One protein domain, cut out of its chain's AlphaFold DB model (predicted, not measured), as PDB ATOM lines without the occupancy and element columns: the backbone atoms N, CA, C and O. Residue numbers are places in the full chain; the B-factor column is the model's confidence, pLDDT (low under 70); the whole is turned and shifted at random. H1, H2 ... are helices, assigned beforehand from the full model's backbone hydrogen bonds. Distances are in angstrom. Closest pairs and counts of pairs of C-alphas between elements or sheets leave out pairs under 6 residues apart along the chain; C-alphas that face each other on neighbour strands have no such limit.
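This is residues 3 to 183 of the 251 residues of the protein "Autoinducer-2 ABC transporter permease LsrD" of Klebsiella pneumoniae (UniProt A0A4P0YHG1). A flat slab of long helices has H8 in its middle, with H1 and H2 packed on one side of it and H3 beyond them; on the other side H5 runs alongside H8 with few contacts. The short H6 and H7 lie at one end of the slab and the short H4 at the other. The printed part has 181 residues with eight named helices, H1 to H8 in order, and no named strand: the class is all helix. It is compact, with a radius of gyration of the C-alphas of 18.0 A, and spans 54 by 41 by 22 A.

Start at H1, residues 11 to 27, and H2, residues 32 to 57, a helical hairpin: they touch, closest at the C-alphas of Cys 18 and Thr 39, 5.6 A apart. H3, residues 61 to 82, completes an up-and-down bundle, each helix running against the one before it. H3 touches H1 at a shallow tilt of 20 degrees, the same way, with the C-alphas of Leu 17 and Ala 76 closest at 4.6 A. Beyond the long link, H4, residues 96 to 103, touches H5, residues 111 to 128, only at the corner; their closest C-alphas, of Ala 102 and Leu 111, are 6.2 A apart. H6, residues 131 to 141, touches H5 only at the corner, closest at the C-alphas of Thr 127 and Gly 133, 4.0 A apart. H7, residues 143 to 148, is close to H6 but not clearly touching, with the C-alphas of Leu 139 and Ala 146 closest at 5.8 A. H8, residues 155 to 179, is the hub, touching H1, H2, H4 and, only just, H6, with 3 pairs of C-alphas within 8 A. Look at Gly 47 of H2 and Gly 162 of H8, whose C-alphas are the closest of the two helices at 4.3 A. H5 and H8 are close but not clearly touching, opposite ways at a shallow tilt of 10 degrees; the C-alphas of Pro 112 and Val 174 are closest, 6.5 A apart. H3 and H8 are apart. In H1, H2, H3, H5, H6, H7 and H8 every O i to N i+4 pair is within hydrogen-bond range; in H4, 2 of 4 are.

Find C-alpha 11 at (-7.488, -37.807, -16.883), where H1 begins its 24.5 A. H2 is 37.1 A long, H3 30.8 A and H5 25.5 A. H8 runs 36.6 A to C-alpha 179 at (2.394, -29.326, -3.112).

The C-alphas farthest apart, of Asp 96 and Tyr 148, are 54.9 A apart. The printed part has no cut. The long link is residues 83 to 95. Confidence is under 70 at residues 83 to 96, 100 to 103, 107 and 180 to 183.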
ATOM      1  N   ILE A   3     -19.037 -33.180 -25.974       83.88
ATOM      2  CA  ILE A   3     -19.566 -32.648 -27.242       83.88
ATOM      3  C   ILE A   3     -19.355 -33.617 -28.415       83.88
ATOM      4  O   ILE A   3     -20.203 -33.683 -29.289       83.88
ATOM      5  N   SER A   4     -18.259 -34.382 -28.444       79.25
ATOM      6  CA  SER A   4     -17.977 -35.346 -29.518       79.25
ATOM      7  C   SER A   4     -18.532 -36.748 -29.249       79.25
ATOM      8  O   SER A   4     -18.186 -37.673 -29.977       79.25
ATOM      9  N   GLY A   5     -19.330 -36.937 -28.189       78.62
ATOM     10  CA  GLY A   5     -19.869 -38.243 -27.785       78.62
ATOM     11  C   GLY A   5     -18.881 -39.151 -27.038       78.62
ATOM     12  O   GLY A   5     -19.172 -40.326 -26.834       78.62
ATOM     13  N   GLY A   6     -17.715 -38.634 -26.632       80.62
ATOM     14  CA  GLY A   6     -16.711 -39.379 -25.865       80.62
ATOM     15  C   GLY A   6     -16.725 -39.019 -24.378       80.62
ATOM     16  O   GLY A   6     -16.885 -37.850 -24.019       80.62
ATOM     17  N   ILE A   7     -16.502 -40.009 -23.513       85.38
ATOM     18  CA  ILE A   7     -16.265 -39.821 -22.075       85.38
ATOM     19  C   ILE A   7     -14.822 -40.238 -21.790       85.38
ATOM     20  O   ILE A   7     -14.393 -41.296 -22.246       85.38
ATOM     21  N   ASP A   8     -14.084 -39.404 -21.058       87.44
ATOM     22  CA  ASP A   8     -12.725 -39.703 -20.611       87.44
ATOM     23  C   ASP A   8     -12.649 -39.597 -19.090       87.44
ATOM     24  O   ASP A   8     -12.831 -38.519 -18.531       87.44
ATOM     25  N   ILE A   9     -12.423 -40.737 -18.436       88.50
ATOM     26  CA  ILE A   9     -12.246 -40.855 -16.980       88.50
ATOM     27  C   ILE A   9     -10.749 -40.937 -16.626       88.50
ATOM     28  O   ILE A   9     -10.354 -40.690 -15.487       88.50
ATOM     29  N   SER A  10      -9.890 -41.232 -17.605       90.00
ATOM     30  CA  SER A  10      -8.471 -41.525 -17.387       90.00
ATOM     31  C   SER A  10      -7.653 -40.300 -16.962       90.00
ATOM     32  O   SER A  10      -6.587 -40.480 -16.374       90.00
ATOM     33  N   LEU A  11      -8.172 -39.079 -17.160       88.88
ATOM     34  CA  LEU A  11      -7.488 -37.807 -16.883       88.88
ATOM     35  C   LEU A  11      -6.828 -37.745 -15.495       88.88
ATOM     36  O   LEU A  11      -5.700 -37.277 -15.366       88.88
ATOM     37  N   GLY A  12      -7.483 -38.283 -14.459       88.06
ATOM     38  CA  GLY A  12      -6.935 -38.308 -13.101       88.06
ATOM     39  C   GLY A  12      -5.676 -39.171 -12.994       88.06
ATOM     40  O   GLY A  12      -4.687 -38.762 -12.388       88.06
ATOM     41  N   SER A  13      -5.681 -40.341 -13.637       89.38
ATOM     42  CA  SER A  13      -4.508 -41.220 -13.666       89.38
ATOM     43  C   SER A  13      -3.369 -40.656 -14.515       89.38
ATOM     44  O   SER A  13      -2.207 -40.813 -14.149       89.38
ATOM     45  N   THR A  14      -3.685 -39.949 -15.605       92.25
ATOM     46  CA  THR A  14      -2.680 -39.312 -16.464       92.25
ATOM     47  C   THR A  14      -1.970 -38.182 -15.724       92.25
ATOM     48  O   THR A  14      -0.748 -38.078 -15.809       92.25
ATOM     49  N   ILE A  15      -2.713 -37.380 -14.948       91.31
ATOM     50  CA  ILE A  15      -2.146 -36.354 -14.059       91.31
ATOM     51  C   ILE A  15      -1.171 -36.998 -13.066       91.31
ATOM     52  O   ILE A  15      -0.039 -36.537 -12.932       91.31
ATOM     53  N   GLY A  16      -1.583 -38.083 -12.406       87.88
ATOM     54  CA  GLY A  16      -0.740 -38.783 -11.437       87.88
ATOM     55  C   GLY A  16       0.525 -39.393 -12.054       87.88
ATOM     56  O   GLY A  16       1.610 -39.247 -11.493       87.88
ATOM     57  N   LEU A  17       0.413 -40.006 -13.237       89.81
ATOM     58  CA  LEU A  17       1.557 -40.530 -13.989       89.81
ATOM     59  C   LEU A  17       2.542 -39.416 -14.371       89.81
ATOM     60  O   LEU A  17       3.743 -39.561 -14.156       89.81
ATOM     61  N   CYS A  18       2.044 -38.286 -14.886       91.38
ATOM     62  CA  CYS A  18       2.885 -37.140 -15.245       91.38
ATOM     63  C   CYS A  18       3.564 -36.519 -14.015       91.38
ATOM     64  O   CYS A  18       4.735 -36.148 -14.087       91.38
ATOM     65  N   ALA A  19       2.859 -36.436 -12.881       88.81
ATOM     66  CA  ALA A  19       3.401 -35.916 -11.628       88.81
ATOM     67  C   ALA A  19       4.555 -36.781 -11.097       88.81
ATOM     68  O   ALA A  19       5.594 -36.251 -10.700       88.81
ATOM     69  N   ILE A  20       4.396 -38.107 -11.125       86.75
ATOM     70  CA  ILE A  20       5.446 -39.041 -10.703       86.75
ATOM     71  C   ILE A  20       6.610 -39.025 -11.690       86.75
ATOM     72  O   ILE A  20       7.753 -38.932 -11.256       86.75
ATOM     73  N   ALA A  21       6.347 -39.037 -13.000       88.44
ATOM     74  CA  ALA A  21       7.400 -38.953 -14.010       88.44
ATOM     75  C   ALA A  21       8.266 -37.693 -13.836       88.44
ATOM     76  O   ALA A  21       9.492 -37.784 -13.869       88.44
ATOM     77  N   LEU A  22       7.643 -36.540 -13.562       87.56
ATOM     78  CA  LEU A  22       8.361 -35.306 -13.241       87.56
ATOM     79  C   LEU A  22       9.224 -35.457 -11.979       87.56
ATOM     80  O   LEU A  22      10.389 -35.056 -11.969       87.56
ATOM     81  N   GLY A  23       8.664 -36.046 -10.919       82.56
ATOM     82  CA  GLY A  23       9.386 -36.321  -9.678       82.56
ATOM     83  C   GLY A  23      10.612 -37.207  -9.910       82.56
ATOM     84  O   GLY A  23      11.719 -36.852  -9.515       82.56
ATOM     85  N   VAL A  24      10.453 -38.319 -10.627       84.50
ATOM     86  CA  VAL A  24      11.557 -39.245 -10.921       84.50
ATOM     87  C   VAL A  24      12.657 -38.571 -11.740       84.50
ATOM     88  O   VAL A  24      13.832 -38.701 -11.406       84.50
ATOM     89  N   MET A  25      12.300 -37.805 -12.776       84.31
ATOM     90  CA  MET A  25      13.282 -37.093 -13.607       84.31
ATOM     91  C   MET A  25      14.070 -36.051 -12.804       84.31
ATOM     92  O   MET A  25      15.280 -35.916 -12.978       84.31
ATOM     93  N   THR A  26      13.401 -35.330 -11.906       81.06
ATOM     94  CA  THR A  26      14.059 -34.312 -11.072       81.06
ATOM     95  C   THR A  26      14.976 -34.930 -10.017       81.06
ATOM     96  O   THR A  26      16.087 -34.435  -9.838       81.06
ATOM     97  N   GLN A  27      14.600 -36.062  -9.411       77.94
ATOM     98  CA  GLN A  27      15.495 -36.819  -8.521       77.94
ATOM     99  C   GLN A  27      16.692 -37.429  -9.243       77.94
ATOM    100  O   GLN A  27      17.781 -37.496  -8.679       77.94
ATOM    101  N   ALA A  28      16.518 -37.833 -10.502       80.31
ATOM    102  CA  ALA A  28      17.619 -38.283 -11.348       80.31
ATOM    103  C   ALA A  28      18.594 -37.146 -11.725       80.31
ATOM    104  O   ALA A  28      19.554 -37.384 -12.456       80.31
ATOM    105  N   GLY A  29      18.358 -35.911 -11.263       78.25
ATOM    106  CA  GLY A  29      19.224 -34.757 -11.501       78.25
ATOM    107  C   GLY A  29      19.070 -34.140 -12.891       78.25
ATOM    108  O   GLY A  29      19.931 -33.369 -13.315       78.25
ATOM    109  N   TRP A  30      18.002 -34.466 -13.627       83.12
ATOM    110  CA  TRP A  30      17.779 -33.894 -14.952       83.12
ATOM    111  C   TRP A  30      17.433 -32.407 -14.847       83.12
ATOM    112  O   TRP A  30      16.743 -31.990 -13.910       83.12
ATOM    113  N   PRO A  31      17.857 -31.582 -15.820       86.06
ATOM    114  CA  PRO A  31      17.524 -30.172 -15.795       86.06
ATOM    115  C   PRO A  31      16.009 -29.975 -15.934       86.06
ATOM    116  O   PRO A  31      15.342 -30.623 -16.744       86.06
ATOM    117  N   LEU A  32      15.465 -29.032 -15.160       83.06
ATOM    118  CA  LEU A  32      14.020 -28.831 -15.024       83.06
ATOM    119  C   LEU A  32      13.311 -28.591 -16.366       83.06
ATOM    120  O   LEU A  32      12.238 -29.137 -16.597       83.06
ATOM    121  N   TRP A  33      13.913 -27.818 -17.275       86.56
ATOM    122  CA  TRP A  33      13.332 -27.535 -18.592       86.56
ATOM    123  C   TRP A  33      13.127 -28.806 -19.429       86.56
ATOM    124  O   TRP A  33      12.127 -28.930 -20.143       86.56
ATOM    125  N   LEU A  34      14.034 -29.779 -19.300       89.38
ATOM    126  CA  LEU A  34      13.954 -31.055 -20.000       89.38
ATOM    127  C   LEU A  34      12.885 -31.952 -19.366       89.38
ATOM    128  O   LEU A  34      12.074 -32.532 -20.085       89.38
ATOM    129  N   ALA A  35      12.819 -31.991 -18.033       87.81
ATOM    130  CA  ALA A  35      11.796 -32.743 -17.305       87.81
ATOM    131  C   ALA A  35      10.373 -32.221 -17.596       87.81
ATOM    132  O   ALA A  35       9.450 -33.002 -17.832       87.81
ATOM    133  N   VAL A  36      10.189 -30.898 -17.665       89.94
ATOM    134  CA  VAL A  36       8.909 -30.273 -18.052       89.94
ATOM    135  C   VAL A  36       8.538 -30.617 -19.498       89.94
ATOM    136  O   VAL A  36       7.401 -30.986 -19.782       89.94
ATOM    137  N   SER A  37       9.497 -30.558 -20.422       92.75
ATOM    138  CA  SER A  37       9.239 -30.872 -21.833       92.75
ATOM    139  C   SER A  37       8.856 -32.343 -22.031       92.75
ATOM    140  O   SER A  37       7.910 -32.649 -22.758       92.75
ATOM    141  N   LEU A  38       9.540 -33.259 -21.340       93.31
ATOM    142  CA  LEU A  38       9.256 -34.694 -21.409       93.31
ATOM    143  C   LEU A  38       7.935 -35.072 -20.744       93.31
ATOM    144  O   LEU A  38       7.250 -35.966 -21.228       93.31
ATOM    145  N   THR A  39       7.545 -34.390 -19.671       92.38
ATOM    146  CA  THR A  39       6.254 -34.639 -19.009       92.38
ATOM    147  C   THR A  39       5.081 -34.141 -19.848       92.38
ATOM    148  O   THR A  39       4.067 -34.833 -19.943       92.38
ATOM    149  N   LEU A  40       5.231 -33.012 -20.549       94.38
ATOM    150  CA  LEU A  40       4.260 -32.568 -21.559       94.38
ATOM    151  C   LEU A  40       4.157 -33.557 -22.725       94.38
ATOM    152  O   LEU A  40       3.050 -33.884 -23.159       94.38
ATOM    153  N   LEU A  41       5.298 -34.063 -23.203       95.75
ATOM    154  CA  LEU A  41       5.339 -35.084 -24.249       95.75
ATOM    155  C   LEU A  41       4.674 -36.386 -23.782       95.75
ATOM    156  O   LEU A  41       3.886 -36.963 -24.524       95.75
ATOM    157  N   LEU A  42       4.921 -36.815 -22.543       95.00
ATOM    158  CA  LEU A  42       4.289 -37.992 -21.949       95.00
ATOM    159  C   LEU A  42       2.764 -37.836 -21.889       95.00
ATOM    160  O   LEU A  42       2.045 -38.733 -22.323       95.00
ATOM    161  N   GLY A  43       2.264 -36.683 -21.436       94.25
ATOM    162  CA  GLY A  43       0.829 -36.392 -21.435       94.25
ATOM    163  C   GLY A  43       0.217 -36.429 -22.836       94.25
ATOM    164  O   GLY A  43      -0.833 -37.043 -23.034       94.25
ATOM    165  N   LEU A  44       0.895 -35.836 -23.827       95.25
ATOM    166  CA  LEU A  44       0.476 -35.897 -25.229       95.25
ATOM    167  C   LEU A  44       0.426 -37.344 -25.740       95.25
ATOM    168  O   LEU A  44      -0.560 -37.733 -26.366       95.25
ATOM    169  N   LEU A  45       1.453 -38.146 -25.451       95.75
ATOM    170  CA  LEU A  45       1.531 -39.550 -25.854       95.75
ATOM    171  C   LEU A  45       0.429 -40.393 -25.208       95.75
ATOM    172  O   LEU A  45      -0.205 -41.174 -25.911       95.75
ATOM    173  N   CYS A  46       0.136 -40.202 -23.921       93.44
ATOM    174  CA  CYS A  46      -0.986 -40.871 -23.256       93.44
ATOM    175  C   CYS A  46      -2.335 -40.495 -23.894       93.44
ATOM    176  O   CYS A  46      -3.187 -41.357 -24.118       93.44
ATOM    177  N   GLY A  47      -2.524 -39.221 -24.246       91.69
ATOM    178  CA  GLY A  47      -3.711 -38.771 -24.976       91.69
ATOM    179  C   GLY A  47      -3.830 -39.432 -26.353       91.69
ATOM    180  O   GLY A  47      -4.871 -39.992 -26.702       91.69
ATOM    181  N   LEU A  48      -2.748 -39.433 -27.130       93.75
ATOM    182  CA  LEU A  48      -2.718 -40.078 -28.446       93.75
ATOM    183  C   LEU A  48      -2.907 -41.595 -28.356       93.75
ATOM    184  O   LEU A  48      -3.601 -42.158 -29.198       93.75
ATOM    185  N   PHE A  49      -2.361 -42.243 -27.327       94.69
ATOM    186  CA  PHE A  49      -2.557 -43.667 -27.065       94.69
ATOM    187  C   PHE A  49      -4.033 -43.986 -26.811       94.69
ATOM    188  O   PHE A  49      -4.576 -44.900 -27.428       94.69
ATOM    189  N   ASN A  50      -4.720 -43.181 -25.993       92.94
ATOM    190  CA  ASN A  50      -6.159 -43.332 -25.773       92.94
ATOM    191  C   ASN A  50      -6.949 -43.194 -27.084       92.94
ATOM    192  O   ASN A  50      -7.800 -44.034 -27.379       92.94
ATOM    193  N   ALA A  51      -6.647 -42.179 -27.904       91.00
ATOM    194  CA  ALA A  51      -7.297 -42.014 -29.207       91.00
ATOM    195  C   ALA A  51      -7.013 -43.173 -30.170       91.00
ATOM    196  O   ALA A  51      -7.931 -43.630 -30.853       91.00
ATOM    197  N   ALA A  52      -5.772 -43.663 -30.207       92.38
ATOM    198  CA  ALA A  52      -5.382 -44.799 -31.028       92.38
ATOM    199  C   ALA A  52      -6.165 -46.051 -30.626       92.38
ATOM    200  O   ALA A  52      -6.772 -46.685 -31.485       92.38
ATOM    201  N   LEU A  53      -6.238 -46.370 -29.331       91.44
ATOM    202  CA  LEU A  53      -7.003 -47.522 -28.848       91.44
ATOM    203  C   LEU A  53      -8.477 -47.425 -29.248       91.44
ATOM    204  O   LEU A  53      -9.036 -48.407 -29.734       91.44
ATOM    205  N   ILE A  54      -9.094 -46.250 -29.101       89.25
ATOM    206  CA  ILE A  54     -10.498 -46.034 -29.485       89.25
ATOM    207  C   ILE A  54     -10.684 -46.253 -30.983       89.25
ATOM    208  O   ILE A  54     -11.640 -46.904 -31.404       89.25
ATOM    209  N   HIS A  55      -9.760 -45.743 -31.793       86.94
ATOM    210  CA  HIS A  55      -9.868 -45.838 -33.237       86.94
ATOM    211  C   HIS A  55      -9.615 -47.255 -33.769       86.94
ATOM    212  O   HIS A  55     -10.376 -47.725 -34.612       86.94
ATOM    213  N   TYR A  56      -8.581 -47.938 -33.274       88.06
ATOM    214  CA  TYR A  56      -8.193 -49.267 -33.754       88.06
ATOM    215  C   TYR A  56      -9.128 -50.372 -33.273       88.06
ATOM    216  O   TYR A  56      -9.416 -51.295 -34.029       88.06
ATOM    217  N   THR A  57      -9.603 -50.302 -32.027       88.50
ATOM    218  CA  THR A  57     -10.454 -51.366 -31.470       88.50
ATOM    219  C   THR A  57     -11.931 -51.177 -31.801       88.50
ATOM    220  O   THR A  57     -12.694 -52.137 -31.747       88.50
ATOM    221  N   GLY A  58     -12.363 -49.948 -32.116       83.62
ATOM    222  CA  GLY A  58     -13.778 -49.628 -32.327       83.62
ATOM    223  C   GLY A  58     -14.649 -49.795 -31.073       83.62
ATOM    224  O   GLY A  58     -15.876 -49.740 -31.172       83.62
ATOM    225  N   ILE A  59     -14.039 -49.999 -29.901       87.31
ATOM    226  CA  ILE A  59     -14.731 -50.141 -28.617       87.31
ATOM    227  C   ILE A  59     -15.181 -48.756 -28.128       87.31
ATOM    228  O   ILE A  59     -14.588 -47.725 -28.454       87.31
ATOM    229  N   SER A  60     -16.246 -48.719 -27.325       88.62
ATOM    230  CA  SER A  60     -16.729 -47.476 -26.729       88.62
ATOM    231  C   SER A  60     -15.642 -46.791 -25.867       88.62
ATOM    232  O   SER A  60     -14.929 -47.462 -25.110       88.62
ATOM    233  N   PRO A  61     -15.519 -45.447 -25.914       88.12
ATOM    234  CA  PRO A  61     -14.460 -44.717 -25.207       88.12
ATOM    235  C   PRO A  61     -14.424 -44.936 -23.692       88.12
ATOM    236  O   PRO A  61     -13.361 -44.876 -23.079       88.12
ATOM    237  N   LEU A  62     -15.575 -45.213 -23.079       90.62
ATOM    238  CA  LEU A  62     -15.682 -45.431 -21.639       90.62
ATOM    239  C   LEU A  62     -14.906 -46.678 -21.184       90.62
ATOM    240  O   LEU A  62     -14.189 -46.621 -20.191       90.62
ATOM    241  N   VAL A  63     -14.988 -47.784 -21.927       91.94
ATOM    242  CA  VAL A  63     -14.289 -49.031 -21.565       91.94
ATOM    243  C   VAL A  63     -12.776 -48.849 -21.670       91.94
ATOM    244  O   VAL A  63     -12.030 -49.247 -20.776       91.94
ATOM    245  N   ILE A  64     -12.315 -48.180 -22.727       92.38
ATOM    246  CA  ILE A  64     -10.888 -47.909 -22.939       92.38
ATOM    247  C   ILE A  64     -10.351 -46.948 -21.880       92.38
ATOM    248  O   ILE A  64      -9.254 -47.148 -21.361       92.38
ATOM    249  N   THR A  65     -11.111 -45.912 -21.533       92.38
ATOM    250  CA  THR A  65     -10.677 -44.920 -20.541       92.38
ATOM    251  C   THR A  65     -10.685 -45.483 -19.121       92.38
ATOM    252  O   THR A  65      -9.813 -45.133 -18.333       92.38
ATOM    253  N   LEU A  66     -11.575 -46.430 -18.810       93.06
ATOM    254  CA  LEU A  66     -11.504 -47.215 -17.574       93.06
ATOM    255  C   LEU A  66     -10.284 -48.147 -17.551       93.06
ATOM    256  O   LEU A  66      -9.572 -48.189 -16.555       93.06
ATOM    257  N   GLY A  67      -9.993 -48.861 -18.641       93.38
ATOM    258  CA  GLY A  67      -8.805 -49.720 -18.716       93.38
ATOM    259  C   GLY A  67      -7.496 -48.931 -18.599       93.38
ATOM    260  O   GLY A  67      -6.601 -49.290 -17.834       93.38
ATOM    261  N   THR A  68      -7.406 -47.810 -19.314       93.25
ATOM    262  CA  THR A  68      -6.230 -46.927 -19.290       93.25
ATOM    263  C   THR A  68      -6.074 -46.200 -17.957       93.25
ATOM    264  O   THR A  68      -4.943 -45.971 -17.544       93.25
ATOM    265  N   LEU A  69      -7.164 -45.936 -17.223       91.88
ATOM    266  CA  LEU A  69      -7.099 -45.441 -15.844       91.88
ATOM    267  C   LEU A  69      -6.249 -46.364 -14.953       91.88
ATOM    268  O   LEU A  69      -5.355 -45.894 -14.246       91.88
ATOM    269  N   TYR A  70      -6.503 -47.676 -15.008       91.81
ATOM    270  CA  TYR A  70      -5.730 -48.663 -14.248       91.81
ATOM    271  C   TYR A  70      -4.323 -48.857 -14.811       91.81
ATOM    272  O   TYR A  70      -3.383 -48.999 -14.034       91.81
ATOM    273  N   LEU A  71      -4.158 -48.819 -16.137       93.06
ATOM    274  CA  LEU A  71      -2.844 -48.927 -16.778       93.06
ATOM    275  C   LEU A  71      -1.919 -47.776 -16.368       93.06
ATOM    276  O   LEU A  71      -0.792 -48.012 -15.942       93.06
ATOM    277  N   TYR A  72      -2.392 -46.533 -16.465       92.31
ATOM    278  CA  TYR A  72      -1.616 -45.352 -16.093       92.31
ATOM    279  C   TYR A  72      -1.425 -45.258 -14.585       92.31
ATOM    280  O   TYR A  72      -0.330 -44.921 -14.142       92.31
ATOM    281  N   GLY A  73      -2.443 -45.610 -13.792       86.81
ATOM    282  CA  GLY A  73      -2.309 -45.701 -12.339       86.81
ATOM    283  C   GLY A  73      -1.262 -46.732 -11.913       86.81
ATOM    284  O   GLY A  73      -0.370 -46.418 -11.130       86.81
ATOM    285  N   GLY A  74      -1.310 -47.936 -12.483       86.50
ATOM    286  CA  GLY A  74      -0.321 -48.987 -12.246       86.50
ATOM    287  C   GLY A  74       1.077 -48.594 -12.722       86.50
ATOM    288  O   GLY A  74       2.042 -48.759 -11.981       86.50
ATOM    289  N   GLY A  75       1.188 -48.000 -13.913       87.38
ATOM    290  CA  GLY A  75       2.450 -47.477 -14.440       87.38
ATOM    291  C   GLY A  75       3.061 -46.407 -13.537       87.38
ATOM    292  O   GLY A  75       4.266 -46.419 -13.298       87.38
ATOM    293  N   ALA A  76       2.231 -45.534 -12.965       85.38
ATOM    294  CA  ALA A  76       2.672 -44.531 -12.009       85.38
ATOM    295  C   ALA A  76       3.220 -45.178 -10.723       85.38
ATOM    296  O   ALA A  76       4.299 -44.807 -10.268       85.38
ATOM    297  N   LEU A  77       2.538 -46.196 -10.185       81.81
ATOM    298  CA  LEU A  77       3.014 -46.946  -9.013       81.81
ATOM    299  C   LEU A  77       4.341 -47.671  -9.275       81.81
ATOM    300  O   LEU A  77       5.235 -47.631  -8.431       81.81
ATOM    301  N   LEU A  78       4.481 -48.317 -10.436       84.88
ATOM    302  CA  LEU A  78       5.723 -48.987 -10.826       84.88
ATOM    303  C   LEU A  78       6.877 -47.985 -10.931       84.88
ATOM    304  O   LEU A  78       7.960 -48.236 -10.405       84.88
ATOM    305  N   LEU A  79       6.627 -46.828 -11.549       81.88
ATOM    306  CA  LEU A  79       7.629 -45.781 -11.718       81.88
ATOM    307  C   LEU A  79       8.073 -45.189 -10.370       81.88
ATOM    308  O   LEU A  79       9.268 -44.986 -10.156       81.88
ATOM    309  N   SER A  80       7.139 -44.982  -9.436       76.75
ATOM    310  CA  SER A  80       7.460 -44.587  -8.056       76.75
ATOM    311  C   SER A  80       8.318 -45.632  -7.339       76.75
ATOM    312  O   SER A  80       9.319 -45.272  -6.719       76.75
ATOM    313  N   GLY A  81       7.971 -46.918  -7.459       73.44
ATOM    314  CA  GLY A  81       8.725 -48.007  -6.835       73.44
ATOM    315  C   GLY A  81      10.158 -48.133  -7.363       73.44
ATOM    316  O   GLY A  81      11.079 -48.376  -6.586       73.44
ATOM    317  N   MET A  82      10.374 -47.902  -8.664       70.56
ATOM    318  CA  MET A  82      11.713 -47.909  -9.272       70.56
ATOM    319  C   MET A  82      12.610 -46.769  -8.775       70.56
ATOM    320  O   MET A  82      13.827 -46.924  -8.730       70.56
ATOM    321  N   ALA A  83      12.029 -45.634  -8.384       65.06
ATOM    322  CA  ALA A  83      12.769 -44.474  -7.892       65.06
ATOM    323  C   ALA A  83      13.144 -44.562  -6.399       65.06
ATOM    324  O   ALA A  83      13.637 -43.587  -5.835       65.06
ATOM    325  N   GLY A  84      12.907 -45.706  -5.744       55.28
ATOM    326  CA  GLY A  84      13.238 -45.918  -4.331       55.28
ATOM    327  C   GLY A  84      12.276 -45.245  -3.346       55.28
ATOM    328  O   GLY A  84      12.491 -45.329  -2.140       55.28
ATOM    329  N   ALA A  85      11.202 -44.614  -3.834       57.59
ATOM    330  CA  ALA A  85      10.106 -44.154  -2.995       57.59
ATOM    331  C   ALA A  85       9.251 -45.370  -2.607       57.59
ATOM    332  O   ALA A  85       8.614 -46.009  -3.450       57.59
ATOM    333  N   THR A  86       9.258 -45.735  -1.325       41.97
ATOM    334  CA  THR A  86       8.452 -46.851  -0.821       41.97
ATOM    335  C   THR A  86       6.983 -46.439  -0.773       41.97
ATOM    336  O   THR A  86       6.508 -45.859   0.201       41.97
ATOM    337  N   GLY A  87       6.249 -46.735  -1.843       49.69
ATOM    338  CA  GLY A  87       4.827 -46.418  -1.957       49.69
ATOM    339  C   GLY A  87       4.561 -44.962  -2.344       49.69
ATOM    340  O   GLY A  87       5.399 -44.296  -2.938       49.69
ATOM    341  N   TYR A  88       3.363 -44.474  -2.015       47.91
ATOM    342  CA  TYR A  88       2.854 -43.121  -2.303       47.91
ATOM    343  C   TYR A  88       3.645 -41.971  -1.632       47.91
ATOM    344  O   TYR A  88       3.099 -40.881  -1.437       47.91
ATOM    345  N   GLU A  89       4.894 -42.189  -1.225       50.25
ATOM    346  CA  GLU A  89       5.756 -41.120  -0.746       50.25
ATOM    347  C   GLU A  89       6.122 -40.215  -1.919       50.25
ATOM    348  O   GLU A  89       6.692 -40.630  -2.925       50.25
ATOM    349  N   GLY A  90       5.689 -38.962  -1.805       55.41
ATOM    350  CA  GLY A  90       5.894 -37.970  -2.837       55.41
ATOM    351  C   GLY A  90       7.363 -37.717  -3.052       55.41
ATOM    352  O   GLY A  90       8.091 -37.395  -2.116       55.41
ATOM    353  N   ILE A  91       7.775 -37.810  -4.306       58.44
ATOM    354  CA  ILE A  91       9.115 -37.417  -4.692       58.44
ATOM    355  C   ILE A  91       9.200 -35.890  -4.568       58.44
ATOM    356  O   ILE A  91       8.493 -35.171  -5.278       58.44
ATOM    357  N   GLY A  92       9.988 -35.421  -3.600       57.94
ATOM    358  CA  GLY A  92      10.301 -34.011  -3.354       57.94
ATOM    359  C   GLY A  92      11.714 -33.654  -3.825       57.94
ATOM    360  O   GLY A  92      12.376 -34.470  -4.452       57.94
ATOM    361  N   GLY A  93      12.185 -32.443  -3.509       58.81
ATOM    362  CA  GLY A  93      13.518 -31.971  -3.921       58.81
ATOM    363  C   GLY A  93      13.523 -31.051  -5.146       58.81
ATOM    364  O   GLY A  93      14.562 -30.840  -5.763       58.81
ATOM    365  N   PHE A  94      12.372 -30.478  -5.505       67.06
ATOM    366  CA  PHE A  94      12.292 -29.522  -6.608       67.06
ATOM    367  C   PHE A  94      13.079 -28.237  -6.301       67.06
ATOM    368  O   PHE A  94      13.016 -27.746  -5.169       67.06
ATOM    369  N   PRO A  95      13.771 -27.651  -7.296       64.00
ATOM    370  CA  PRO A  95      14.491 -26.395  -7.115       64.00
ATOM    371  C   PRO A  95      13.540 -25.283  -6.657       64.00
ATOM    372  O   PRO A  95      12.387 -25.211  -7.098       64.00
ATOM    373  N   ASP A  96      14.037 -24.388  -5.798       66.44
ATOM    374  CA  ASP A  96      13.243 -23.299  -5.212       66.44
ATOM    375  C   ASP A  96      12.571 -22.416  -6.277       66.44
ATOM    376  O   ASP A  96      11.493 -21.885  -6.043       66.44
ATOM    377  N   SER A  97      13.136 -22.316  -7.485       70.06
ATOM    378  CA  SER A  97      12.530 -21.596  -8.612       70.06
ATOM    379  C   SER A  97      11.196 -22.194  -9.083       70.06
ATOM    380  O   SER A  97      10.304 -21.452  -9.493       70.06
ATOM    381  N   PHE A  98      11.029 -23.518  -9.012       70.62
ATOM    382  CA  PHE A  98       9.804 -24.210  -9.427       70.62
ATOM    383  C   PHE A  98       8.711 -24.123  -8.357       70.62
ATOM    384  O   PHE A  98       7.538 -23.920  -8.663       70.62
ATOM    385  N   THR A  99       9.089 -24.203  -7.081       70.88
ATOM    386  CA  THR A  99       8.137 -24.052  -5.968       70.88
ATOM    387  C   THR A  99       7.784 -22.583  -5.706       70.88
ATOM    388  O   THR A  99       6.656 -22.279  -5.310       70.88
ATOM    389  N   ALA A 100       8.692 -21.643  -5.998       67.94
ATOM    390  CA  ALA A 100       8.415 -20.208  -5.975       67.94
ATOM    391  C   ALA A 100       7.382 -19.808  -7.036       67.94
ATOM    392  O   ALA A 100       6.526 -18.973  -6.755       67.94
ATOM    393  N   PHE A 101       7.390 -20.452  -8.209       69.38
ATOM    394  CA  PHE A 101       6.406 -20.211  -9.270       69.38
ATOM    395  C   PHE A 101       4.957 -20.423  -8.799       69.38
ATOM    396  O   PHE A 101       4.074 -19.650  -9.159       69.38
ATOM    397  N   ALA A 102       4.706 -21.410  -7.932       67.00
ATOM    398  CA  ALA A 102       3.374 -21.635  -7.361       67.00
ATOM    399  C   ALA A 102       2.964 -20.598  -6.303       67.00
ATOM    400  O   ALA A 102       1.771 -20.387  -6.092       67.00
ATOM    401  N   ASN A 103       3.935 -19.970  -5.635       66.88
ATOM    402  CA  ASN A 103       3.699 -18.972  -4.589       66.88
ATOM    403  C   ASN A 103       3.717 -17.532  -5.123       66.88
ATOM    404  O   ASN A 103       3.429 -16.603  -4.369       66.88
ATOM    405  N   LEU A 104       4.042 -17.331  -6.405       72.88
ATOM    406  CA  LEU A 104       3.944 -16.021  -7.032       72.88
ATOM    407  C   LEU A 104       2.483 -15.566  -7.063       72.88
ATOM    408  O   LEU A 104       1.576 -16.302  -7.463       72.88
ATOM    409  N   THR A 105       2.268 -14.318  -6.673       71.94
ATOM    410  CA  THR A 105       0.989 -13.635  -6.811       71.94
ATOM    411  C   THR A 105       1.117 -12.579  -7.898       71.94
ATOM    412  O   THR A 105       2.034 -11.759  -7.889       71.94
ATOM    413  N   LEU A 106       0.205 -12.610  -8.866       70.75
ATOM    414  CA  LEU A 106       0.117 -11.605  -9.921       70.75
ATOM    415  C   LEU A 106      -1.184 -10.833  -9.712       70.75
ATOM    416  O   LEU A 106      -2.256 -11.435  -9.671       70.75
ATOM    417  N   ALA A 107      -1.095  -9.514  -9.533       69.62
ATOM    418  CA  ALA A 107      -2.255  -8.649  -9.282       69.62
ATOM    419  C   ALA A 107      -3.147  -9.107  -8.099       69.62
ATOM    420  O   ALA A 107      -4.366  -8.967  -8.138       69.62
ATOM    421  N   GLY A 108      -2.545  -9.683  -7.049       75.56
ATOM    422  CA  GLY A 108      -3.261 -10.189  -5.868       75.56
ATOM    423  C   GLY A 108      -3.890 -11.579  -6.032       75.56
ATOM    424  O   GLY A 108      -4.437 -12.105  -5.065       75.56
ATOM    425  N   LEU A 109      -3.777 -12.206  -7.208       77.38
ATOM    426  CA  LEU A 109      -4.268 -13.560  -7.470       77.38
ATOM    427  C   LEU A 109      -3.113 -14.574  -7.496       77.38
ATOM    428  O   LEU A 109      -2.038 -14.267  -8.018       77.38
ATOM    429  N   PRO A 110      -3.314 -15.793  -6.963       79.88
ATOM    430  CA  PRO A 110      -2.311 -16.847  -7.039       79.88
ATOM    431  C   PRO A 110      -2.101 -17.264  -8.499       79.88
ATOM    432  O   PRO A 110      -3.061 -17.482  -9.242       79.88
ATOM    433  N   LEU A 111      -0.844 -17.408  -8.915       82.19
ATOM    434  CA  LEU A 111      -0.488 -17.722 -10.299       82.19
ATOM    435  C   LEU A 111      -1.151 -19.002 -10.871       82.19
ATOM    436  O   LEU A 111      -1.563 -18.966 -12.035       82.19
ATOM    437  N   PRO A 112      -1.371 -20.093 -10.099       83.06
ATOM    438  CA  PRO A 112      -2.168 -21.238 -10.554       83.06
ATOM    439  C   PRO A 112      -3.573 -20.872 -11.058       83.06
ATOM    440  O   PRO A 112      -4.053 -21.463 -12.026       83.06
ATOM    441  N   LEU A 113      -4.221 -19.877 -10.442       83.56
ATOM    442  CA  LEU A 113      -5.548 -19.411 -10.852       83.56
ATOM    443  C   LEU A 113      -5.486 -18.633 -12.171       83.56
ATOM    444  O   LEU A 113      -6.349 -18.805 -13.030       83.56
ATOM    445  N   VAL A 114      -4.445 -17.819 -12.360       85.19
ATOM    446  CA  VAL A 114      -4.212 -17.090 -13.617       85.19
ATOM    447  C   VAL A 114      -3.944 -18.068 -14.764       85.19
ATOM    448  O   VAL A 114      -4.542 -17.942 -15.830       85.19
ATOM    449  N   LEU A 115      -3.114 -19.092 -14.536       86.19
ATOM    450  CA  LEU A 115      -2.882 -20.169 -15.506       86.19
ATOM    451  C   LEU A 115      -4.176 -20.900 -15.870       86.19
ATOM    452  O   LEU A 115      -4.452 -21.100 -17.052       86.19
ATOM    453  N   PHE A 116      -4.993 -21.252 -14.875       87.94
ATOM    454  CA  PHE A 116      -6.299 -21.862 -15.113       87.94
ATOM    455  C   PHE A 116      -7.203 -20.968 -15.977       87.94
ATOM    456  O   PHE A 116      -7.830 -21.458 -16.920       87.94
ATOM    457  N   ALA A 117      -7.236 -19.660 -15.707       89.19
ATOM    458  CA  ALA A 117      -8.012 -18.706 -16.493       89.19
ATOM    459  C   ALA A 117      -7.521 -18.622 -17.950       89.19
ATOM    460  O   ALA A 117      -8.337 -18.672 -18.870       89.19
ATOM    461  N   ILE A 118      -6.202 -18.575 -18.172       90.62
ATOM    462  CA  ILE A 118      -5.594 -18.561 -19.514       90.62
ATOM    463  C   ILE A 118      -5.941 -19.840 -20.284       90.62
ATOM    464  O   ILE A 118      -6.375 -19.767 -21.433       90.62
ATOM    465  N   ILE A 119      -5.793 -21.011 -19.656       90.06
ATOM    466  CA  ILE A 119      -6.094 -22.306 -20.285       90.06
ATOM    467  C   ILE A 119      -7.587 -22.400 -20.615       90.06
ATOM    468  O   ILE A 119      -7.957 -22.788 -21.723       90.06
ATOM    469  N   THR A 120      -8.453 -21.987 -19.689       90.06
ATOM    470  CA  THR A 120      -9.908 -21.972 -19.901       90.06
ATOM    471  C   THR A 120     -10.284 -21.044 -21.051       90.06
ATOM    472  O   THR A 120     -11.061 -21.431 -21.923       90.06
ATOM    473  N   PHE A 121      -9.696 -19.848 -21.107       92.12
ATOM    474  CA  PHE A 121      -9.913 -18.900 -22.195       92.12
ATOM    475  C   PHE A 121      -9.426 -19.446 -23.547       92.12
ATOM    476  O   PHE A 121     -10.133 -19.336 -24.551       92.12
ATOM    477  N   PHE A 122      -8.264 -20.105 -23.571       91.19
ATOM    478  CA  PHE A 122      -7.732 -20.769 -24.761       91.19
ATOM    479  C   PHE A 122      -8.681 -21.860 -25.284       91.19
ATOM    480  O   PHE A 122      -9.044 -21.851 -26.464       91.19
ATOM    481  N   PHE A 123      -9.152 -22.762 -24.416       88.69
ATOM    482  CA  PHE A 123     -10.105 -23.810 -24.804       88.69
ATOM    483  C   PHE A 123     -11.477 -23.252 -25.187       88.69
ATOM    484  O   PHE A 123     -12.114 -23.766 -26.114       88.69
ATOM    485  N   TRP A 124     -11.926 -22.187 -24.522       90.44
ATOM    486  CA  TRP A 124     -13.155 -21.490 -24.882       90.44
ATOM    487  C   TRP A 124     -13.072 -20.933 -26.305       90.44
ATOM    488  O   TRP A 124     -13.966 -21.202 -27.111       90.44
ATOM    489  N   LEU A 125     -11.975 -20.248 -26.647       91.00
ATOM    490  CA  LEU A 125     -11.746 -19.698 -27.983       91.00
ATOM    491  C   LEU A 125     -11.662 -20.811 -29.038       91.00
ATOM    492  O   LEU A 125     -12.308 -20.730 -30.087       91.00
ATOM    493  N   LEU A 126     -10.921 -21.880 -28.742       88.56
ATOM    494  CA  LEU A 126     -10.770 -23.025 -29.641       88.56
ATOM    495  C   LEU A 126     -12.118 -23.707 -29.939       88.56
ATOM    496  O   LEU A 126     -12.373 -24.099 -31.083       88.56
ATOM    497  N   THR A 127     -12.991 -23.801 -28.933       87.31
ATOM    498  CA  THR A 127     -14.296 -24.474 -29.033       87.31
ATOM    499  C   THR A 127     -15.385 -23.580 -29.637       87.31
ATOM    500  O   THR A 127     -16.185 -24.065 -30.432       87.31
ATOM    501  N   HIS A 128     -15.430 -22.286 -29.307       86.38
ATOM    502  CA  HIS A 128     -16.519 -21.394 -29.742       86.38
ATOM    503  C   HIS A 128     -16.191 -20.590 -31.002       86.38
ATOM    504  O   HIS A 128     -17.074 -20.331 -31.817       86.38
ATOM    505  N   ARG A 129     -14.931 -20.181 -31.192       85.69
ATOM    506  CA  ARG A 129     -14.511 -19.371 -32.351       85.69
ATOM    507  C   ARG A 129     -13.827 -20.209 -33.434       85.69
ATOM    508  O   ARG A 129     -13.933 -19.881 -34.618       85.69
ATOM    509  N   GLY A 130     -13.164 -21.304 -33.060       83.50
ATOM    510  CA  GLY A 130     -12.405 -22.152 -33.981       83.50
ATOM    511  C   GLY A 130     -13.254 -22.925 -35.005       83.50
ATOM    512  O   GLY A 130     -14.413 -23.272 -34.773       83.50
ATOM    513  N   ARG A 131     -12.650 -23.254 -36.159       83.12
ATOM    514  CA  ARG A 131     -13.210 -24.243 -37.111       83.12
ATOM    515  C   ARG A 131     -13.289 -25.637 -36.473       83.12
ATOM    516  O   ARG A 131     -14.271 -26.344 -36.666       83.12
ATOM    517  N   PHE A 132     -12.299 -25.973 -35.639       84.38
ATOM    518  CA  PHE A 132     -12.238 -27.224 -34.880       84.38
ATOM    519  C   PHE A 132     -13.475 -27.439 -33.998       84.38
ATOM    520  O   PHE A 132     -14.082 -28.503 -34.055       84.38
ATOM    521  N   GLY A 133     -13.903 -26.416 -33.251       85.19
ATOM    522  CA  GLY A 133     -15.100 -26.488 -32.415       85.19
ATOM    523  C   GLY A 133     -16.374 -26.800 -33.203       85.19
ATOM    524  O   GLY A 133     -17.101 -27.722 -32.850       85.19
ATOM    525  N   ARG A 134     -16.605 -26.121 -34.337       86.25
ATOM    526  CA  ARG A 134     -17.740 -26.429 -35.235       86.25
ATOM    527  C   ARG A 134     -17.717 -27.869 -35.737       86.25
ATOM    528  O   ARG A 134     -18.747 -28.537 -35.711       86.25
ATOM    529  N   HIS A 135     -16.551 -28.359 -36.153       87.00
ATOM    530  CA  HIS A 135     -16.400 -29.749 -36.588       87.00
ATOM    531  C   HIS A 135     -16.693 -30.732 -35.443       87.00
ATOM    532  O   HIS A 135     -17.297 -31.776 -35.673       87.00
ATOM    533  N   LEU A 136     -16.326 -30.375 -34.208       87.88
ATOM    534  CA  LEU A 136     -16.592 -31.169 -33.011       87.88
ATOM    535  C   LEU A 136     -18.094 -31.298 -32.715       87.88
ATOM    536  O   LEU A 136     -18.558 -32.397 -32.418       87.88
ATOM    537  N   PHE A 137     -18.857 -30.205 -32.831       87.94
ATOM    538  CA  PHE A 137     -20.315 -30.229 -32.652       87.94
ATOM    539  C   PHE A 137     -21.014 -31.063 -33.732       87.94
ATOM    540  O   PHE A 137     -21.896 -31.859 -33.415       87.94
ATOM    541  N   LEU A 138     -20.593 -30.939 -34.996       86.62
ATOM    542  CA  LEU A 138     -21.144 -31.734 -36.102       86.62
ATOM    543  C   LEU A 138     -20.876 -33.233 -35.921       86.62
ATOM    544  O   LEU A 138     -21.764 -34.055 -36.150       86.62
ATOM    545  N   LEU A 139     -19.668 -33.576 -35.465       86.19
ATOM    546  CA  LEU A 139     -19.279 -34.949 -35.156       86.19
ATOM    547  C   LEU A 139     -20.164 -35.563 -34.060       86.19
ATOM    548  O   LEU A 139     -20.558 -36.720 -34.182       86.19
ATOM    549  N   GLY A 140     -20.485 -34.789 -33.018       85.88
ATOM    550  CA  GLY A 140     -21.331 -35.228 -31.908       85.88
ATOM    551  C   GLY A 140     -22.805 -35.412 -32.257       85.88
ATOM    552  O   GLY A 140     -23.451 -36.296 -31.705       85.88
ATOM    553  N   GLN A 141     -23.340 -34.600 -33.174       86.50
ATOM    554  CA  GLN A 141     -24.740 -34.693 -33.604       86.50
ATOM    555  C   GLN A 141     -24.979 -35.911 -34.502       86.50
ATOM    556  O   GLN A 141     -25.866 -36.719 -34.239       86.50
ATOM    557  N   ASN A 142     -24.197 -36.047 -35.578       86.25
ATOM    558  CA  ASN A 142     -24.324 -37.180 -36.486       86.25
ATOM    559  C   ASN A 142     -22.984 -37.503 -37.174       86.25
ATOM    560  O   ASN A 142     -22.644 -36.902 -38.201       86.25
ATOM    561  N   PRO A 143     -22.241 -38.515 -36.688       83.44
ATOM    562  CA  PRO A 143     -20.947 -38.875 -37.258       83.44
ATOM    563  C   PRO A 143     -21.054 -39.445 -38.678       83.44
ATOM    564  O   PRO A 143     -20.062 -39.423 -39.404       83.44
ATOM    565  N   ARG A 144     -22.222 -39.948 -39.111       82.69
ATOM    566  CA  ARG A 144     -22.429 -40.406 -40.498       82.69
ATOM    567  C   ARG A 144     -22.564 -39.216 -41.447       82.69
ATOM    568  O   ARG A 144     -21.897 -39.196 -42.475       82.69
ATOM    569  N   ALA A 145     -23.346 -38.202 -41.070       83.56
ATOM    570  CA  ALA A 145     -23.479 -36.963 -41.844       83.56
ATOM    571  C   ALA A 145     -22.144 -36.210 -41.957       83.56
ATOM    572  O   ALA A 145     -21.805 -35.704 -43.024       83.56
ATOM    573  N   ALA A 146     -21.339 -36.218 -40.889       83.38
ATOM    574  CA  ALA A 146     -20.009 -35.618 -40.903       83.38
ATOM    575  C   ALA A 146     -19.072 -36.259 -41.951       83.38
ATOM    576  O   ALA A 146     -18.312 -35.544 -42.601       83.38
ATOM    577  N   ARG A 147     -19.158 -37.583 -42.180       84.19
ATOM    578  CA  ARG A 147     -18.369 -38.259 -43.233       84.19
ATOM    579  C   ARG A 147     -18.777 -37.808 -44.633       84.19
ATOM    580  O   ARG A 147     -17.902 -37.588 -45.462       84.19
ATOM    581  N   TYR A 148     -20.076 -37.631 -44.883       85.44
ATOM    582  CA  TYR A 148     -20.574 -37.127 -46.170       85.44
ATOM    583  C   TYR A 148     -20.179 -35.667 -46.424       85.44
ATOM    584  O   TYR A 148     -19.957 -35.285 -47.567       85.44
ATOM    585  N   ALA A 149     -20.007 -34.871 -45.366       83.38
ATOM    586  CA  ALA A 149     -19.476 -33.510 -45.436       83.38
ATOM    587  C   ALA A 149     -17.930 -33.444 -45.513       83.38
ATOM    588  O   ALA A 149     -17.350 -32.390 -45.256       83.38
ATOM    589  N   ALA A 150     -17.260 -34.562 -45.831       81.50
ATOM    590  CA  ALA A 150     -15.803 -34.690 -45.944       81.50
ATOM    591  C   ALA A 150     -15.010 -34.266 -44.687       81.50
ATOM    592  O   ALA A 150     -13.835 -33.902 -44.767       81.50
ATOM    593  N   LEU A 151     -15.627 -34.331 -43.500       82.31
ATOM    594  CA  LEU A 151     -14.944 -34.067 -42.233       82.31
ATOM    595  C   LEU A 151     -14.125 -35.286 -41.806       82.31
ATOM    596  O   LEU A 151     -14.565 -36.432 -41.917       82.31
ATOM    597  N   SER A 152     -12.941 -35.042 -41.240       79.00
ATOM    598  CA  SER A 152     -12.061 -36.085 -40.709       79.00
ATOM    599  C   SER A 152     -12.593 -36.651 -39.385       79.00
ATOM    600  O   SER A 152     -12.072 -36.388 -38.303       79.00
ATOM    601  N   VAL A 153     -13.626 -37.492 -39.480       78.50
ATOM    602  CA  VAL A 153     -14.273 -38.182 -38.347       78.50
ATOM    603  C   VAL A 153     -13.271 -38.960 -37.492       78.50
ATOM    604  O   VAL A 153     -13.411 -39.007 -36.274       78.50
ATOM    605  N   ASN A 154     -12.224 -39.499 -38.116       80.38
ATOM    606  CA  ASN A 154     -11.182 -40.253 -37.425       80.38
ATOM    607  C   ASN A 154     -10.072 -39.358 -36.858       80.38
ATOM    608  O   ASN A 154      -9.470 -39.722 -35.862       80.38
ATOM    609  N   GLY A 155      -9.805 -38.192 -37.458       83.31
ATOM    610  CA  GLY A 155      -8.701 -37.307 -37.061       83.31
ATOM    611  C   GLY A 155      -9.039 -36.387 -35.886       83.31
ATOM    612  O   GLY A 155      -8.185 -36.108 -35.047       83.31
ATOM    613  N   ILE A 156     -10.296 -35.941 -35.791       88.00
ATOM    614  CA  ILE A 156     -10.750 -35.031 -34.728       88.00
ATOM    615  C   ILE A 156     -10.560 -35.637 -33.319       88.00
ATOM    616  O   ILE A 156     -10.049 -34.923 -32.452       88.00
ATOM    617  N   PRO A 157     -10.885 -36.925 -33.063       87.62
ATOM    618  CA  PRO A 157     -10.621 -37.558 -31.772       87.62
ATOM    619  C   PRO A 157      -9.143 -37.546 -31.359       87.62
ATOM    620  O   PRO A 157      -8.866 -37.262 -30.199       87.62
ATOM    621  N   TYR A 158      -8.187 -37.765 -32.274       90.25
ATOM    622  CA  TYR A 158      -6.751 -37.724 -31.938       90.25
ATOM    623  C   TYR A 158      -6.322 -36.369 -31.389       90.25
ATOM    624  O   TYR A 158      -5.664 -36.296 -30.351       90.25
ATOM    625  N   VAL A 159      -6.742 -35.291 -32.052       90.75
ATOM    626  CA  VAL A 159      -6.458 -33.927 -31.589       90.75
ATOM    627  C   VAL A 159      -7.133 -33.676 -30.242       90.75
ATOM    628  O   VAL A 159      -6.528 -33.092 -29.347       90.75
ATOM    629  N   LEU A 160      -8.367 -34.152 -30.065       90.69
ATOM    630  CA  LEU A 160      -9.128 -33.945 -28.839       90.69
ATOM    631  C   LEU A 160      -8.491 -34.642 -27.628       90.69
ATOM    632  O   LEU A 160      -8.283 -33.992 -26.605       90.69
ATOM    633  N   TYR A 161      -8.166 -35.935 -27.734       91.88
ATOM    634  CA  TYR A 161      -7.498 -36.669 -26.653       91.88
ATOM    635  C   TYR A 161      -6.064 -36.172 -26.430       91.88
ATOM    636  O   TYR A 161      -5.634 -36.084 -25.283       91.88
ATOM    637  N   GLY A 162      -5.339 -35.780 -27.484       92.19
ATOM    638  CA  GLY A 162      -4.010 -35.175 -27.357       92.19
ATOM    639  C   GLY A 162      -4.032 -33.861 -26.568       92.19
ATOM    640  O   GLY A 162      -3.243 -33.686 -25.641       92.19
ATOM    641  N   LEU A 163      -4.984 -32.965 -26.862       92.19
ATOM    642  CA  LEU A 163      -5.174 -31.715 -26.114       92.19
ATOM    643  C   LEU A 163      -5.537 -31.965 -24.644       92.19
ATOM    644  O   LEU A 163      -5.035 -31.261 -23.767       92.19
ATOM    645  N   VAL A 164      -6.377 -32.967 -24.366       92.31
ATOM    646  CA  VAL A 164      -6.700 -33.382 -22.989       92.31
ATOM    647  C   VAL A 164      -5.463 -33.934 -22.279       92.31
ATOM    648  O   VAL A 164      -5.225 -33.593 -21.124       92.31
ATOM    649  N   GLY A 165      -4.637 -34.726 -22.965       92.31
ATOM    650  CA  GLY A 165      -3.379 -35.244 -22.429       92.31
ATOM    651  C   GLY A 165      -2.386 -34.140 -22.053       92.31
ATOM    652  O   GLY A 165      -1.838 -34.144 -20.950       92.31
ATOM    653  N   VAL A 166      -2.218 -33.137 -22.920       94.00
ATOM    654  CA  VAL A 166      -1.381 -31.958 -22.631       94.00
ATOM    655  C   VAL A 166      -1.957 -31.144 -21.471       94.00
ATOM    656  O   VAL A 166      -1.214 -30.763 -20.568       94.00
ATOM    657  N   ALA A 167      -3.272 -30.910 -21.444       92.25
ATOM    658  CA  ALA A 167      -3.921 -30.199 -20.343       92.25
ATOM    659  C   ALA A 167      -3.737 -30.928 -18.999       92.25
ATOM    660  O   ALA A 167      -3.458 -30.286 -17.986       92.25
ATOM    661  N   SER A 168      -3.811 -32.261 -18.998       91.94
ATOM    662  CA  SER A 168      -3.526 -33.102 -17.830       91.94
ATOM    663  C   SER A 168      -2.065 -32.993 -17.376       91.94
ATOM    664  O   SER A 168      -1.812 -32.870 -16.180       91.94
ATOM    665  N   ALA A 169      -1.097 -32.963 -18.297       92.31
ATOM    666  CA  ALA A 169       0.311 -32.752 -17.943       92.31
ATOM    667  C   ALA A 169       0.561 -31.357 -17.344       92.31
ATOM    668  O   ALA A 169       1.268 -31.231 -16.343       92.31
ATOM    669  N   VAL A 170      -0.069 -30.311 -17.889       91.75
ATOM    670  CA  VAL A 170      -0.007 -28.957 -17.309       91.75
ATOM    671  C   VAL A 170      -0.634 -28.926 -15.914       91.75
ATOM    672  O   VAL A 170      -0.055 -28.352 -14.991       91.75
ATOM    673  N   ALA A 171      -1.778 -29.586 -15.722       89.75
ATOM    674  CA  ALA A 171      -2.402 -29.709 -14.407       89.75
ATOM    675  C   ALA A 171      -1.493 -30.444 -13.405       89.75
ATOM    676  O   ALA A 171      -1.385 -30.016 -12.256       89.75
ATOM    677  N   ALA A 172      -0.789 -31.493 -13.843       88.69
ATOM    678  CA  ALA A 172       0.198 -32.197 -13.028       88.69
ATOM    679  C   ALA A 172       1.355 -31.279 -12.614       88.69
ATOM    680  O   ALA A 172       1.692 -31.225 -11.435       88.69
ATOM    681  N   LEU A 173       1.915 -30.500 -13.543       87.88
ATOM    682  CA  LEU A 173       2.981 -29.533 -13.253       87.88
ATOM    683  C   LEU A 173       2.555 -28.522 -12.184       87.88
ATOM    684  O   LEU A 173       3.288 -28.285 -11.223       87.88
ATOM    685  N   VAL A 174       1.353 -27.957 -12.322       86.19
ATOM    686  CA  VAL A 174       0.796 -27.006 -11.350       86.19
ATOM    687  C   VAL A 174       0.569 -27.679  -9.995       86.19
ATOM    688  O   VAL A 174       0.938 -27.114  -8.964       86.19
ATOM    689  N   MET A 175       0.020 -28.895  -9.985       83.44
ATOM    690  CA  MET A 175      -0.208 -29.668  -8.762       83.44
ATOM    691  C   MET A 175       1.111 -29.947  -8.025       83.44
ATOM    692  O   MET A 175       1.217 -29.659  -6.832       83.44
ATOM    693  N   VAL A 176       2.138 -30.427  -8.732       82.50
ATOM    694  CA  VAL A 176       3.461 -30.697  -8.148       82.50
ATOM    695  C   VAL A 176       4.120 -29.410  -7.659       82.50
ATOM    696  O   VAL A 176       4.678 -29.399  -6.567       82.50
ATOM    697  N   SER A 177       4.005 -28.308  -8.403       80.75
ATOM    698  CA  SER A 177       4.539 -27.005  -7.977       80.75
ATOM    699  C   SER A 177       3.880 -26.520  -6.681       80.75
ATOM    700  O   SER A 177       4.551 -25.993  -5.794       80.75
ATOM    701  N   TYR A 178       2.564 -26.718  -6.554       74.69
ATOM    702  CA  TYR A 178       1.795 -26.282  -5.392       74.69
ATOM    703  C   TYR A 178       2.112 -27.105  -4.139       74.69
ATOM    704  O   TYR A 178       2.381 -26.533  -3.078       74.69
ATOM    705  N   PHE A 179       2.129 -28.437  -4.249       70.00
ATOM    706  CA  PHE A 179       2.394 -29.326  -3.112       70.00
ATOM    707  C   PHE A 179       3.893 -29.503  -2.820       70.00
ATOM    708  O   PHE A 179       4.272 -29.692  -1.660       70.00
ATOM    709  N   GLY A 180       4.759 -29.330  -3.818       66.50
ATOM    710  CA  GLY A 180       6.203 -29.586  -3.740       66.50
ATOM    711  C   GLY A 180       6.563 -31.076  -3.745       66.50
ATOM    712  O   GLY A 180       7.665 -31.433  -3.340       66.50
ATOM    713  N   LEU A 181       5.618 -31.933  -4.138       64.62
ATOM    714  CA  LEU A 181       5.691 -33.391  -4.072       64.62
ATOM    715  C   LEU A 181       4.959 -33.978  -5.287       64.62
ATOM    716  O   LEU A 181       3.851 -33.539  -5.604       64.62
ATOM    717  N   GLY A 182       5.552 -34.970  -5.953       61.22
ATOM    718  CA  GLY A 182       4.881 -35.758  -6.992       61.22
ATOM    719  C   GLY A 182       4.232 -37.014  -6.413       61.22
ATOM    720  O   GLY A 182       4.925 -38.007  -6.214       61.22
ATOM    721  N   THR A 183       2.921 -36.989  -6.143       63.47
ATOM    722  CA  THR A 183       2.154 -38.153  -5.648       63.47
ATOM    723  C   THR A 183       0.954 -38.477  -6.531       63.47
ATOM    724  O   THR A 183       0.276 -37.585  -7.039       63.47
TER     725      THR A 183